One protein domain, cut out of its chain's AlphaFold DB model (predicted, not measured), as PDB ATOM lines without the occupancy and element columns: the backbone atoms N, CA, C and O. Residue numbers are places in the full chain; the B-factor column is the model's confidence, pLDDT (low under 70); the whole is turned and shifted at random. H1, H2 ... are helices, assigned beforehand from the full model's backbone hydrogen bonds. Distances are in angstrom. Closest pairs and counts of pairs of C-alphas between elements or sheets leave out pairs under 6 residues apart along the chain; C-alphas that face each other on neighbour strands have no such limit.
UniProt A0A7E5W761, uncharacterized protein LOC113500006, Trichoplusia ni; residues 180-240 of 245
ATOM      1  N   PHE A 180     143.945  81.196 117.542       75.38
ATOM      2  CA  PHE A 180     145.173  80.761 118.189       75.38
ATOM      3  C   PHE A 180     145.976  81.910 118.833       75.38
ATOM      4  O   PHE A 180     146.527  81.734 119.919       75.38
ATOM      5  N   SER A 181     146.007  83.101 118.228       75.31
ATOM      6  CA  SER A 181     146.635  84.300 118.810       75.31
ATOM      7  C   SER A 181     145.922  84.763 120.082       75.31
ATOM      8  O   SER A 181     146.579  85.136 121.059       75.31
ATOM      9  N   ILE A 182     144.590  84.666 120.100       79.62
ATOM     10  CA  ILE A 182     143.764  85.002 121.268       79.62
ATOM     11  C   ILE A 182     144.088  84.051 122.424       79.62
ATOM     12  O   ILE A 182     144.398  84.499 123.530       79.62
ATOM     13  N   VAL A 183     144.093  82.741 122.151       78.44
ATOM     14  CA  VAL A 183     144.436  81.707 123.140       78.44
ATOM     15  C   VAL A 183     145.856  81.915 123.670       78.44
ATOM     16  O   VAL A 183     146.048  81.952 124.882       78.44
ATOM     17  N   LYS A 184     146.839  82.160 122.790       77.81
ATOM     18  CA  LYS A 184     148.231  82.423 123.187       77.81
ATOM     19  C   LYS A 184     148.344  83.625 124.132       77.81
ATOM     20  O   LYS A 184     149.047  83.549 125.141       77.81
ATOM     21  N   THR A 185     147.676  84.732 123.811       80.25
ATOM     22  CA  THR A 185     147.718  85.961 124.619       80.25
ATOM     23  C   THR A 185     147.080  85.749 125.988       80.25
ATOM     24  O   THR A 185     147.626  86.195 126.998       80.25
ATOM     25  N   TYR A 186     145.956  85.034 126.039       80.38
ATOM     26  CA  TYR A 186     145.267  84.735 127.288       80.38
ATOM     27  C   TYR A 186     146.070  83.772 128.175       80.38
ATOM     28  O   TYR A 186     146.310  84.079 129.340       80.38
ATOM     29  N   SER A 187     146.580  82.667 127.616       79.19
ATOM     30  CA  SER A 187     147.413  81.700 128.346       79.19
ATOM     31  C   SER A 187     148.658  82.351 128.955       79.19
ATOM     32  O   SER A 187     148.984  82.087 130.108       79.19
ATOM     33  N   LYS A 188     149.315  83.272 128.230       78.81
ATOM     34  CA  LYS A 188     150.454  84.038 128.765       78.81
ATOM     35  C   LYS A 188     150.064  84.999 129.890       78.81
ATOM     36  O   LYS A 188     150.847  85.165 130.819       78.81
ATOM     37  N   LYS A 189     148.887  85.632 129.820       78.94
ATOM     38  CA  LYS A 189     148.396  86.534 130.880       78.94
ATOM     39  C   LYS A 189     148.055  85.790 132.169       78.94
ATOM     40  O   LYS A 189     148.296  86.317 133.246       78.94
ATOM     41  N   VAL A 190     147.484  84.595 132.049       79.69
ATOM     42  CA  VAL A 190     147.043  83.784 133.194       79.69
ATOM     43  C   VAL A 190     148.181  82.918 133.758       79.69
ATOM     44  O   VAL A 190     148.070  82.406 134.865       79.69
ATOM     45  N   GLY A 191     149.299  82.784 133.033       72.69
ATOM     46  CA  GLY A 191     150.437  81.953 133.439       72.69
ATOM     47  C   GLY A 191     150.219  80.452 133.216       72.69
ATOM     48  O   GLY A 191     151.018  79.646 133.677       72.69
ATOM     49  N   ASP A 192     149.161  80.074 132.497       70.38
ATOM     50  CA  ASP A 192     148.791  78.684 132.222       70.38
ATOM     51  C   ASP A 192     149.326  78.235 130.852       70.38
ATOM     52  O   ASP A 192     148.621  78.220 129.834       70.38
ATOM     53  N   THR A 193     150.627  77.935 130.814       66.62
ATOM     54  CA  THR A 193     151.341  77.500 129.602       66.62
ATOM     55  C   THR A 193     151.352  75.984 129.396       66.62
ATOM     56  O   THR A 193     151.775  75.536 128.335       66.62
ATOM     57  N   GLU A 194     150.850  75.196 130.351       69.88
ATOM     58  CA  GLU A 194     150.847  73.720 130.336       69.88
ATOM     59  C   GLU A 194     149.527  73.129 129.799       69.88
ATOM     60  O   GLU A 194     149.123  72.015 130.133       69.88
ATOM     61  N   ASN A 195     148.811  73.869 128.950       72.44
ATOM     62  CA  ASN A 195     147.581  73.380 128.333       72.44
ATOM     63  C   ASN A 195     147.853  72.610 127.024       72.44
ATOM     64  O   ASN A 195     148.892  72.760 126.378       72.44
ATOM     65  N   GLN A 196     146.886  71.792 126.595       75.69
ATOM     66  CA  GLN A 196     147.045  70.901 125.434       75.69
ATOM     67  C   GLN A 196     147.351  71.634 124.118       75.69
ATOM     68  O   GLN A 196     147.978  71.055 123.233       75.69
ATOM     69  N   LEU A 197     146.931  72.896 123.978       72.19
ATOM     70  CA  LEU A 197     147.211  73.708 122.790       72.19
ATOM     71  C   LEU A 197     148.634  74.281 122.822       72.19
ATOM     72  O   LEU A 197     149.300  74.338 121.788       72.19
ATOM     73  N   MET A 198     149.115  74.661 124.006       73.38
ATOM     74  CA  MET A 198     150.454  75.215 124.205       73.38
ATOM     75  C   MET A 198     151.542  74.134 124.240       73.38
ATOM     76  O   MET A 198     152.674  74.413 123.859       73.38
ATOM     77  N   LYS A 199     151.193  72.883 124.569       76.25
ATOM     78  CA  LYS A 199     152.108  71.727 124.567       76.25
ATOM     79  C   LYS A 199     152.849  71.525 123.240       76.25
ATOM     80  O   LYS A 199     153.999  71.096 123.226       76.25
ATOM     81  N   TYR A 200     152.186  71.830 122.126       70.38
ATOM     82  CA  TYR A 200     152.752  71.712 120.779       70.38
ATOM     83  C   TYR A 200     153.217  73.057 120.211       70.38
ATOM     84  O   TYR A 200     153.695  73.122 119.078       70.38
ATOM     85  N   TYR A 201     153.085  74.136 120.983       72.69
ATOM     86  CA  TYR A 201     153.483  75.471 120.577       72.69
ATOM     87  C   TYR A 201     154.827  75.852 121.193       72.69
ATOM     88  O   TYR A 201     154.926  76.177 122.374       72.69
ATOM     89  N   LYS A 202     155.863  75.900 120.355       72.81
ATOM     90  CA  LYS A 202     157.158  76.477 120.715       72.81
ATOM     91  C   LYS A 202     157.288  77.847 120.061       72.81
ATOM     92  O   LYS A 202     157.224  77.964 118.837       72.81
ATOM     93  N   GLU A 203     157.471  78.891 120.865       72.69
ATOM     94  CA  GLU A 203     157.783  80.211 120.320       72.69
ATOM     95  C   GLU A 203     159.197  80.181 119.718       72.69
ATOM     96  O   GLU A 203     160.140  79.819 120.425       72.69
ATOM     97  N   PRO A 204     159.363  80.523 118.427       75.25
ATOM     98  CA  PRO A 204     160.671  80.470 117.795       75.25
ATOM     99  C   PRO A 204     161.604  81.492 118.446       75.25
ATOM    100  O   PRO A 204     161.248  82.658 118.650       75.25
ATOM    101  N   SER A 205     162.810  81.037 118.755       77.38
ATOM    102  CA  SER A 205     163.924  81.863 119.211       77.38
ATOM    103  C   SER A 205     164.327  82.896 118.152       77.38
ATOM    104  O   SER A 205     163.958  82.804 116.981       77.38
ATOM    105  N   ASN A 206     165.107  83.903 118.553       76.00
ATOM    106  CA  ASN A 206     165.544  84.961 117.635       76.00
ATOM    107  C   ASN A 206     166.341  84.413 116.438       76.00
ATOM    108  O   ASN A 206     166.205  84.936 115.339       76.00
ATOM    109  N   SER A 207     167.111  83.336 116.624       75.81
ATOM    110  CA  SER A 207     167.817  82.654 115.534       75.81
ATOM    111  C   SER A 207     166.869  81.857 114.632       75.81
ATOM    112  O   SER A 207     166.978  81.943 113.411       75.81
ATOM    113  N   GLU A 208     165.891  81.139 115.198       77.75
ATOM    114  CA  GLU A 208     164.873  80.409 114.423       77.75
ATOM    115  C   GLU A 208     164.010  81.368 113.579       77.75
ATOM    116  O   GLU A 208     163.640  81.024 112.455       77.75
ATOM    117  N   LYS A 209     163.758  82.593 114.063       78.75
ATOM    118  CA  LYS A 209     163.044  83.645 113.313       78.75
ATOM    119  C   LYS A 209     163.806  84.178 112.096       78.75
ATOM    120  O   LYS A 209     163.184  84.735 111.196       78.75
ATOM    121  N   LEU A 210     165.127  84.010 112.062       78.19
ATOM    122  CA  LEU A 210     165.969  84.372 110.917       78.19
ATOM    123  C   LEU A 210     166.149  83.204 109.937       78.19
ATOM    124  O   LEU A 210     166.729  83.382 108.869       78.19
ATOM    125  N   SER A 211     165.656  82.008 110.277       80.69
ATOM    126  CA  SER A 211     165.726  80.865 109.371       80.69
ATOM    127  C   SER A 211     164.872  81.105 108.127       80.69
ATOM    128  O   SER A 211     163.752  81.617 108.204       80.69
ATOM    129  N   ILE A 212     165.373  80.658 106.973       80.81
ATOM    130  CA  ILE A 212     164.640  80.724 105.701       80.81
ATOM    131  C   ILE A 212     163.270  80.045 105.839       80.81
ATOM    132  O   ILE A 212     162.273  80.574 105.365       80.81
ATOM    133  N   HIS A 213     163.199  78.920 106.555       77.75
ATOM    134  CA  HIS A 213     161.953  78.186 106.779       77.75
ATOM    135  C   HIS A 213     160.895  79.023 107.518       77.75
ATOM    136  O   HIS A 213     159.718  79.012 107.155       77.75
ATOM    137  N   TYR A 214     161.301  79.771 108.546       78.81
ATOM    138  CA  TYR A 214     160.393  80.667 109.255       78.81
ATOM    139  C   TYR A 214     159.992  81.867 108.396       78.81
ATOM    140  O   TYR A 214     158.817  82.213 108.345       78.81
ATOM    141  N   LEU A 215     160.945  82.473 107.684       80.69
ATOM    142  CA  LEU A 215     160.676  83.625 106.822       80.69
ATOM    143  C   LEU A 215     159.703  83.269 105.693       80.69
ATOM    144  O   LEU A 215     158.759  84.015 105.453       80.69
ATOM    145  N   VAL A 216     159.853  82.094 105.079       79.88
ATOM    146  CA  VAL A 216     158.919  81.580 104.065       79.88
ATOM    147  C   VAL A 216     157.536  81.295 104.663       79.88
ATOM    148  O   VAL A 216     156.525  81.607 104.037       79.88
ATOM    149  N   SER A 217     157.444  80.751 105.881       74.88
ATOM    150  CA  SER A 217     156.141  80.413 106.478       74.88
ATOM    151  C   SER A 217     155.303  81.634 106.876       74.88
ATOM    152  O   SER A 217     154.076  81.548 106.900       74.88
ATOM    153  N   ILE A 218     155.942  82.777 107.145       75.69
ATOM    154  CA  ILE A 218     155.255  84.035 107.477       75.69
ATOM    155  C   ILE A 218     154.985  84.933 106.262       75.69
ATOM    156  O   ILE A 218     154.262  85.923 106.401       75.69
ATOM    157  N   THR A 219     155.551  84.634 105.085       76.19
ATOM    158  CA  THR A 219     155.230  85.373 103.855       76.19
ATOM    159  C   THR A 219     153.791  85.084 103.435       76.19
ATOM    160  O   THR A 219     153.489  84.051 102.845       76.19
ATOM    161  N   GLN A 220     152.876  85.998 103.771       64.19
ATOM    162  CA  GLN A 220     151.454  85.879 103.427       64.19
ATOM    163  C   GLN A 220     151.229  85.961 101.909       64.19
ATOM    164  O   GLN A 220     150.403  85.233 101.363       64.19
ATOM    165  N   ASN A 221     152.013  86.801 101.227       69.69
ATOM    166  CA  ASN A 221     152.065  86.876  99.774       69.69
ATOM    167  C   ASN A 221     153.324  86.157  99.297       69.69
ATOM    168  O   ASN A 221     154.432  86.553  99.655       69.69
ATOM    169  N   LYS A 222     153.152  85.097  98.502       71.69
ATOM    170  CA  LYS A 222     154.281  84.373  97.912       71.69
ATOM    171  C   LYS A 222     155.027  85.328  96.966       71.69
ATOM    172  O   LYS A 222     154.402  85.771  95.998       71.69
ATOM    173  N   PRO A 223     156.302  85.659  97.231       75.38
ATOM    174  CA  PRO A 223     157.081  86.520  96.348       75.38
ATOM    175  C   PRO A 223     157.188  85.858  94.975       75.38
ATOM    176  O   PRO A 223     157.342  84.635  94.878       75.38
ATOM    177  N   LYS A 224     157.055  86.651  93.912       78.56
ATOM    178  CA  LYS A 224     157.099  86.140  92.534       78.56
ATOM    179  C   LYS A 224     158.530  86.060  92.014       78.56
ATOM    180  O   LYS A 224     158.798  85.256  91.125       78.56
ATOM    181  N   THR A 225     159.441  86.849  92.585       82.06
ATOM    182  CA  THR A 225     160.866  86.858  92.237       82.06
ATOM    183  C   THR A 225     161.757  86.727  93.474       82.06
ATOM    184  O   THR A 225     161.340  86.953  94.612       82.06
ATOM    185  N   ALA A 226     163.016  86.340  93.252       80.00
ATOM    186  CA  ALA A 226     164.002  86.223  94.323       80.00
ATOM    187  C   ALA A 226     164.351  87.587  94.944       80.00
ATOM    188  O   ALA A 226     164.592  87.660  96.148       80.00
ATOM    189  N   GLU A 227     164.338  88.668  94.158       84.00
ATOM    190  CA  GLU A 227     164.632  90.019  94.654       84.00
ATOM    191  C   GLU A 227     163.571  90.509  95.646       84.00
ATOM    192  O   GLU A 227     163.929  91.004  96.714       84.00
ATOM    193  N   GLU A 228     162.285  90.274  95.355       82.12
ATOM    194  CA  GLU A 228     161.171  90.601  96.258       82.12
ATOM    195  C   GLU A 228     161.303  89.877  97.606       82.12
ATOM    196  O   GLU A 228     161.066  90.455  98.670       82.12
ATOM    197  N   PHE A 229     161.728  88.609  97.584       83.31
ATOM    198  CA  PHE A 229     161.957  87.851  98.812       83.31
ATOM    199  C   PHE A 229     163.159  88.381  99.604       83.31
ATOM    200  O   PHE A 229     163.091  88.501 100.828       83.31
ATOM    201  N   ILE A 230     164.256  88.734  98.926       82.69
ATOM    202  CA  ILE A 230     165.444  89.305  99.575       82.69
ATOM    203  C   ILE A 230     165.108  90.655 100.221       82.69
ATOM    204  O   ILE A 230     165.569  90.934 101.331       82.69
ATOM    205  N   GLU A 231     164.291  91.481  99.572       82.69
ATOM    206  CA  GLU A 231     163.839  92.759 100.125       82.69
ATOM    207  C   GLU A 231     162.943  92.568 101.358       82.69
ATOM    208  O   GLU A 231     163.171  93.206 102.391       82.69
ATOM    209  N   PHE A 232     162.017  91.603 101.313       82.50
ATOM    210  CA  PHE A 232     161.230  91.194 102.480       82.50
ATOM    211  C   PHE A 232     162.121  90.745 103.654       82.50
ATOM    212  O   PHE A 232     161.937  91.189 104.794       82.50
ATOM    213  N   CYS A 233     163.131  89.909 103.389       80.62
ATOM    214  CA  CYS A 233     164.075  89.450 104.410       80.62
ATOM    215  C   CYS A 233     164.869  90.610 105.028       80.62
ATOM    216  O   CYS A 233     165.069  90.632 106.247       80.62
ATOM    217  N   LYS A 234     165.291  91.594 104.222       79.88
ATOM    218  CA  LYS A 234     166.002  92.791 104.706       79.88
ATOM    219  C   LYS A 234     165.128  93.629 105.638       79.88
ATOM    220  O   LYS A 234     165.567  93.963 106.737       79.88
ATOM    221  N   GLN A 235     163.876  93.890 105.255       76.06
ATOM    222  CA  GLN A 235     162.933  94.655 106.081       76.06
ATOM    223  C   GLN A 235     162.679  93.986 107.442       76.06
ATOM    224  O   GLN A 235     162.662  94.654 108.476       76.06
ATOM    225  N   ARG A 236     162.544  92.652 107.465       71.88
ATOM    226  CA  ARG A 236     162.311  91.877 108.698       71.88
ATOM    227  C   ARG A 236     163.556  91.779 109.588       71.88
ATOM    228  O   ARG A 236     163.436  91.777 110.814       71.88
ATOM    229  N   SER A 237     164.742  91.732 108.983       64.56
ATOM    230  CA  SER A 237     166.017  91.651 109.704       64.56
ATOM    231  C   SER A 237     166.361  92.964 110.417       64.56
ATOM    232  O   SER A 237     166.878  92.924 111.530       64.56
ATOM    233  N   CYS A 238     166.000  94.124 109.850       54.16
ATOM    234  CA  CYS A 238     166.208  95.432 110.487       54.16
ATOM    235  C   CYS A 238     165.364  95.652 111.757       54.16
ATOM    236  O   CYS A 238     165.765  96.416 112.630       54.16
ATOM    237  N   THR A 239     164.219  94.974 111.909       51.59
ATOM    238  CA  THR A 239     163.393  95.060 113.131       51.59
ATOM    239  C   THR A 239     163.913  94.222 114.304       51.59
ATOM    240  O   THR A 239     163.498  94.438 115.444       51.59
ATOM    241  N   CYS A 240     164.844  93.295 114.069       46.38
ATOM    242  CA  CYS A 240     165.545  92.574 115.128       46.38
ATOM    243  C   CYS A 240     166.822  93.335 115.507       46.38
ATOM    244  O   CYS A 240     167.924  92.934 115.144       46.38
TER     245      CYS A 240
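AT A GLANCE: This is residues 180 to 240 of the 245 residues of the protein "uncharacterized protein LOC113500006" of Trichoplusia ni (UniProt A0A7E5W761). Two separate ends are joined by a long strip of chain: the longest helix, H3, and the short helix H2 stand near each other and nearly at right angles at one end, and H1 lies alone at the other. Between these ends runs a stretch with no named element, residues 191 to 211, which turns back after H1 before it crosses to H2, and few contacts between the helices close up the shape. The printed part has 61 residues with three named helices, H1, H2 and H3 in that order along the chain, and no named strand; the class is all helix. The whole is loose, with a radius of gyration of the C-alphas of 14.9 A, and its C-alphas span 42 by 21 by 16 A, a rod in outline.

IN THESE COORDINATES: H3 holds residues 226 to 238, 13 residues, and measures 18.7 A from first to last C-alpha. It begins at C-alpha 226, at (164.002, 86.223, 94.323), and ends at C-alpha 238, at (166.208, 95.432, 110.487). H2 holds residues 212 to 218 and is 10.1 A long between its first and last C-alphas. H1 holds residues 180 to 190, 15.4 A from first to last C-alpha, and begins at C-alpha 180, at (145.173, 80.761, 118.189).

HOW THE PARTS SIT: H3 and H2 are close but not clearly touching, with 1 pair of C-alphas within 8 A. Their closest C-alphas are those of Leu 215 in H2 and Cys 233 in H3, 7.2 A apart. Their lines stand about perpendicular, at 86 degrees, and their centres are 11.4 A apart. H1 and H3 are apart, and so are H1 and H2. In H1, H2 and H3 every pair of O of residue i and N of residue i+4 is within hydrogen-bond range.

THE WHOLE: The two C-alphas farthest apart in the domain are those of Val 190, the last residue of H1, and Thr 225, just before H3, at 43.3 A. The C-alphas of the first and last printed residues, Phe 180 and Cys 240, are 23.7 A apart. The link from H2 to H3 is short but not tight, with 7 residues, and the link from H1 to H2 is long, with 21 residues. The C-alphas of that long link, residues 191 to 211, lie 6 to 21 A from the mean of all C-alphas. The printed part has no cut. The mean pLDDT of the printed part of this predicted model is 75.3, and 8 printed residues are under 70: residues 193 to 194, 220 to 221 and 237 to 240.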